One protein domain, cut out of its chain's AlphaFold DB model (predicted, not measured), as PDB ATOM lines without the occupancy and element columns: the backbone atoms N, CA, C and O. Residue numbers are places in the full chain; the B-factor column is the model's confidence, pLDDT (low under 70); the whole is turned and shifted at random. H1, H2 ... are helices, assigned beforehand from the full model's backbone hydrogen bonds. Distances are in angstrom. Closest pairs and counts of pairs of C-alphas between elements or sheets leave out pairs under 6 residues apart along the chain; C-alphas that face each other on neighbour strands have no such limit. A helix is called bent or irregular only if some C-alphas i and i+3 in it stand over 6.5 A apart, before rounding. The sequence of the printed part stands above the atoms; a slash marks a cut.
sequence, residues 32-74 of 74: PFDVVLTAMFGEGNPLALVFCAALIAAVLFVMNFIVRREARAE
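Overview. This is residues 32 to 74 of the 74 residues of an uncharacterized protein of Jeotgalibacillus alimentarius (UniProt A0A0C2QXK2). Picture one long straight helix, H2, with a short helix, H1, folded over its beginning to make a corner, like an L with one long arm and one short arm. The length comes from H2 and the tail after it: residues 53 to 74, of which 53 to 70 belong to H2, stand free and stick out away from H1. The printed part has 43 residues with two named helices, H1 then H2, and no named strand; the class is all helix. The whole is extended, a rod in outline, with a radius of gyration of the C-alphas of 15.1 A and spans of 48 by 18 by 9 A.

Arrangement. Start with H1, residues 33 to 41, and go on over a tight link of 4 residues to H2, residues 46 to 70. The two helices touch, with 4 pairs of C-alphas within 8 A; look at Phe 41 and Ala 48, whose C-alphas are the closest pair at 6.1 A. H2 touches H1 with residues 47 to 48 alone. Their lines stand at a steep tilt of 60 degrees, and they run opposite ways. In the backbone of H1 and H2, every O i to N i+4 pair is within hydrogen-bond range.

Along the chain. Find C-alpha 33 at (132.227, 147.437, 134.085); from there H1 runs 12.0 A to C-alpha 41 at (130.573, 158.704, 137.874). H2 begins at C-alpha 46 and runs 36.9 A to C-alpha 70 at (121.475, 127.010, 154.058). Neither helix is bent.

Size, cuts and confidence. The two C-alphas farthest apart are those of Glu 43, in the link, and Glu 74, the chain's last residue, at 47.7 A. The printed part has no cut. Look in the B-factor column for the model's confidence: the mean pLDDT of the printed part is 84.3, and residues 71 to 74 are under 70.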
ATOM      1  N   PRO A  32     131.843 146.735 129.312       83.06
ATOM      2  CA  PRO A  32     132.662 146.366 130.451       83.06
ATOM      3  C   PRO A  32     132.343 147.273 131.641       83.06
ATOM      4  O   PRO A  32     131.941 148.426 131.484       83.06
ATOM      5  N   PHE A  33     132.557 146.745 132.842       81.75
ATOM      6  CA  PHE A  33     132.227 147.437 134.085       81.75
ATOM      7  C   PHE A  33     132.879 148.824 134.192       81.75
ATOM      8  O   PHE A  33     132.247 149.762 134.660       81.75
ATOM      9  N   ASP A  34     134.097 148.978 133.670       82.88
ATOM     10  CA  ASP A  34     134.812 150.255 133.599       82.88
ATOM     11  C   ASP A  34     134.058 151.332 132.794       82.88
ATOM     12  O   ASP A  34     133.920 152.471 133.237       82.88
ATOM     13  N   VAL A  35     133.456 150.952 131.662       85.88
ATOM     14  CA  VAL A  35     132.635 151.857 130.842       85.88
ATOM     15  C   VAL A  35     131.355 152.246 131.581       85.88
ATOM     16  O   VAL A  35     130.944 153.402 131.524       85.88
ATOM     17  N   VAL A  36     130.742 151.314 132.316       86.19
ATOM     18  CA  VAL A  36     129.551 151.599 133.135       86.19
ATOM     19  C   VAL A  36     129.892 152.566 134.269       86.19
ATOM     20  O   VAL A  36     129.178 153.544 134.478       86.19
ATOM     21  N   LEU A  37     130.999 152.330 134.974       86.38
ATOM     22  CA  LEU A  37     131.468 153.215 136.039       86.38
ATOM     23  C   LEU A  37     131.779 154.615 135.516       86.38
ATOM     24  O   LEU A  37     131.344 155.597 136.113       86.38
ATOM     25  N   THR A  38     132.481 154.699 134.389       87.44
ATOM     26  CA  THR A  38     132.832 155.973 133.755       87.44
ATOM     27  C   THR A  38     131.582 156.717 133.286       87.44
ATOM     28  O   THR A  38     131.484 157.926 133.479       87.44
ATOM     29  N   ALA A  39     130.577 156.010 132.761       87.69
ATOM     30  CA  ALA A  39     129.298 156.608 132.385       87.69
ATOM     31  C   ALA A  39     128.477 157.111 133.590       87.69
ATOM     32  O   ALA A  39     127.757 158.097 133.461       87.69
ATOM     33  N   MET A  40     128.569 156.455 134.753       85.88
ATOM     34  CA  MET A  40     127.814 156.840 135.956       85.88
ATOM     35  C   MET A  40     128.495 157.926 136.794       85.88
ATOM     36  O   MET A  40     127.817 158.801 137.327       85.88
ATOM     37  N   PHE A  41     129.816 157.849 136.953       88.38
ATOM     38  CA  PHE A  41     130.573 158.704 137.874       88.38
ATOM     39  C   PHE A  41     131.487 159.709 137.160       88.38
ATOM     40  O   PHE A  41     131.925 160.671 137.791       88.38
ATOM     41  N   GLY A  42     131.755 159.528 135.867       85.62
ATOM     42  CA  GLY A  42     132.753 160.295 135.127       85.62
ATOM     43  C   GLY A  42     134.163 159.709 135.251       85.62
ATOM     44  O   GLY A  42     134.478 158.950 136.170       85.62
ATOM     45  N   GLU A  43     135.018 160.064 134.296       85.12
ATOM     46  CA  GLU A  43     136.385 159.553 134.179       85.12
ATOM     47  C   GLU A  43     137.261 160.056 135.344       85.12
ATOM     48  O   GLU A  43     137.285 161.246 135.656       85.12
ATOM     49  N   GLY A  44     137.956 159.143 136.032       80.88
ATOM     50  CA  GLY A  44     138.851 159.482 137.150       80.88
ATOM     51  C   GLY A  44     138.164 159.880 138.465       80.88
ATOM     52  O   GLY A  44     138.840 160.349 139.383       80.88
ATOM     53  N   ASN A  45     136.845 159.697 138.597       84.88
ATOM     54  CA  ASN A  45     136.128 160.062 139.818       84.88
ATOM     55  C   ASN A  45     136.398 159.057 140.968       84.88
ATOM     56  O   ASN A  45     136.059 157.876 140.842       84.88
ATOM     57  N   PRO A  46     136.924 159.497 142.129       85.06
ATOM     58  CA  PRO A  46     137.198 158.617 143.271       85.06
ATOM     59  C   PRO A  46     135.944 157.942 143.857       85.06
ATOM     60  O   PRO A  46     136.058 156.904 144.511       85.06
ATOM     61  N   LEU A  47     134.743 158.473 143.597       86.81
ATOM     62  CA  LEU A  47     133.480 157.846 144.006       86.81
ATOM     63  C   LEU A  47     133.250 156.483 143.342       86.81
ATOM     64  O   LEU A  47     132.641 155.612 143.965       86.81
ATOM     65  N   ALA A  48     133.781 156.259 142.136       86.25
ATOM     66  CA  ALA A  48     133.701 154.957 141.476       86.25
ATOM     67  C   ALA A  48     134.396 153.864 142.309       86.25
ATOM     68  O   ALA A  48     133.904 152.741 142.415       86.25
ATOM     69  N   LEU A  49     135.503 154.214 142.968       86.81
ATOM     70  CA  LEU A  49     136.278 153.309 143.814       86.81
ATOM     71  C   LEU A  49     135.509 152.956 145.096       86.81
ATOM     72  O   LEU A  49     135.422 151.786 145.475       86.81
ATOM     73  N   VAL A  50     134.872 153.954 145.716       90.06
ATOM     74  CA  VAL A  50     133.997 153.758 146.884       90.06
ATOM     75  C   VAL A  50     132.798 152.880 146.524       90.06
ATOM     76  O   VAL A  50     132.461 151.958 147.268       90.06
ATOM     77  N   PHE A  51     132.187 153.110 145.361       88.81
ATOM     78  CA  PHE A  51     131.083 152.293 144.867       88.81
ATOM     79  C   PHE A  51     131.506 150.838 144.618       88.81
ATOM     80  O   PHE A  51     130.805 149.922 145.045       88.81
ATOM     81  N   CYS A  52     132.677 150.607 144.015       89.25
ATOM     82  CA  CYS A  52     133.232 149.260 143.848       89.25
ATOM     83  C   CYS A  52     133.428 148.550 145.191       89.25
ATOM     84  O   CYS A  52     133.030 147.395 145.345       89.25
ATOM     85  N   ALA A  53     134.008 149.240 146.176       90.00
ATOM     86  CA  ALA A  53     134.209 148.688 147.511       90.00
ATOM     87  C   ALA A  53     132.873 148.328 148.185       90.00
ATOM     88  O   ALA A  53     132.744 147.246 148.764       90.00
ATOM     89  N   ALA A  54     131.860 149.189 148.054       92.00
ATOM     90  CA  ALA A  54     130.514 148.928 148.560       92.00
ATOM     91  C   ALA A  54     129.858 147.720 147.867       92.00
ATOM     92  O   ALA A  54     129.254 146.884 148.538       92.00
ATOM     93  N   LEU A  55     130.022 147.583 146.548       89.81
ATOM     94  CA  LEU A  55     129.529 146.438 145.776       89.81
ATOM     95  C   LEU A  55     130.168 145.124 146.235       89.81
ATOM     96  O   LEU A  55     129.460 144.146 146.471       89.81
ATOM     97  N   ILE A  56     131.491 145.108 146.418       90.12
ATOM     98  CA  ILE A  56     132.211 143.934 146.931       90.12
ATOM     99  C   ILE A  56     131.693 143.568 148.327       90.12
ATOM    100  O   ILE A  56     131.378 142.405 148.583       90.12
ATOM    101  N   ALA A  57     131.544 144.554 149.216       91.81
ATOM    102  CA  ALA A  57     130.999 144.332 150.552       91.81
ATOM    103  C   ALA A  57     129.565 143.773 150.506       91.81
ATOM    104  O   ALA A  57     129.251 142.843 151.250       91.81
ATOM    105  N   ALA A  58     128.717 144.277 149.605       92.31
ATOM    106  CA  ALA A  58     127.354 143.788 149.416       92.31
ATOM    107  C   ALA A  58     127.325 142.333 148.925       92.31
ATOM    108  O   ALA A  58     126.585 141.520 149.478       92.31
ATOM    109  N   VAL A  59     128.163 141.970 147.948       89.00
ATOM    110  CA  VAL A  59     128.264 140.585 147.453       89.00
ATOM    111  C   VAL A  59     128.721 139.643 148.565       89.00
ATOM    112  O   VAL A  59     128.101 138.601 148.776       89.00
ATOM    113  N   LEU A  60     129.753 140.021 149.325       88.94
ATOM    114  CA  LEU A  60     130.229 139.230 150.464       88.94
ATOM    115  C   LEU A  60     129.156 139.089 151.550       88.94
ATOM    116  O   LEU A  60     128.984 138.007 152.116       88.94
ATOM    117  N   PHE A  61     128.408 140.160 151.822       93.12
ATOM    118  CA  PHE A  61     127.303 140.140 152.773       93.12
ATOM    119  C   PHE A  61     126.188 139.193 152.324       93.12
ATOM    120  O   PHE A  61     125.751 138.355 153.111       93.12
ATOM    121  N   VAL A  62     125.769 139.273 151.057       90.88
ATOM    122  CA  VAL A  62     124.742 138.395 150.478       90.88
ATOM    123  C   VAL A  62     125.210 136.942 150.464       90.88
ATOM    124  O   VAL A  62     124.455 136.070 150.886       90.88
ATOM    125  N   MET A  63     126.455 136.664 150.070       85.00
ATOM    126  CA  MET A  63     127.013 135.308 150.127       85.00
ATOM    127  C   MET A  63     126.996 134.754 151.554       85.00
ATOM    128  O   MET A  63     126.510 133.646 151.773       85.00
ATOM    129  N   ASN A  64     127.468 135.523 152.540       86.12
ATOM    130  CA  ASN A  64     127.446 135.107 153.944       86.12
ATOM    131  C   ASN A  64     126.007 134.904 154.447       86.12
ATOM    132  O   ASN A  64     125.726 133.952 155.171       86.12
ATOM    133  N   PHE A  65     125.075 135.766 154.037       88.25
ATOM    134  CA  PHE A  65     123.661 135.628 154.366       88.25
ATOM    135  C   PHE A  65     123.053 134.346 153.779       88.25
ATOM    136  O   PHE A  65     122.391 133.613 154.509       88.25
ATOM    137  N   ILE A  66     123.314 134.039 152.506       87.19
ATOM    138  CA  ILE A  66     122.829 132.821 151.840       87.19
ATOM    139  C   ILE A  66     123.404 131.577 152.524       87.19
ATOM    140  O   ILE A  66     122.641 130.712 152.943       87.19
ATOM    141  N   VAL A  67     124.723 131.524 152.740       86.50
ATOM    142  CA  VAL A  67     125.382 130.388 153.412       86.50
ATOM    143  C   VAL A  67     124.815 130.166 154.818       86.50
ATOM    144  O   VAL A  67     124.532 129.035 155.206       86.50
ATOM    145  N   ARG A  68     124.582 131.245 155.579       81.19
ATOM    146  CA  ARG A  68     123.960 131.169 156.913       81.19
ATOM    147  C   ARG A  68     122.506 130.706 156.892       81.19
ATOM    148  O   ARG A  68     122.024 130.264 157.935       81.19
ATOM    149  N   ARG A  69     121.787 130.872 155.777       79.56
ATOM    150  CA  ARG A  69     120.425 130.345 155.615       79.56
ATOM    151  C   ARG A  69     120.444 128.864 155.279       79.56
ATOM    152  O   ARG A  69     119.659 128.134 155.869       79.56
ATOM    153  N   GLU A  70     121.350 128.430 154.407       74.38
ATOM    154  CA  GLU A  70     121.475 127.010 154.058       74.38
ATOM    155  C   GLU A  70     121.920 126.171 155.259       74.38
ATOM    156  O   GLU A  70     121.277 125.178 155.574       74.38
ATOM    157  N   ALA A  71     122.892 126.654 156.042       68.56
ATOM    158  CA  ALA A  71     123.333 125.999 157.282       68.56
ATOM    159  C   ALA A  71     122.263 125.935 158.394       68.56
ATOM    160  O   ALA A  71     122.517 125.383 159.459       68.56
ATOM    161  N   ARG A  72     121.105 126.578 158.199       63.88
ATOM    162  CA  ARG A  72     119.980 126.593 159.143       63.88
ATOM    163  C   ARG A  72     118.784 125.771 158.645       63.88
ATOM    164  O   ARG A  72     117.798 125.666 159.371       63.88
ATOM    165  N   ALA A  73     118.844 125.294 157.401       59.38
ATOM    166  CA  ALA A  73     117.839 124.448 156.765       59.38
ATOM    167  C   ALA A  73     118.220 122.953 156.793       59.38
ATOM    168  O   ALA A  73     117.363 122.117 156.510       59.38
ATOM    169  N   GLU A  74     119.475 122.642 157.137       50.09
ATOM    170  CA  GLU A  74     119.963 121.316 157.552       50.09
ATOM    171  C   GLU A  74     119.800 121.123 159.068       50.09
ATOM    172  O   GLU A  74     119.496 119.980 159.477       50.09
TER     173      GLU A  74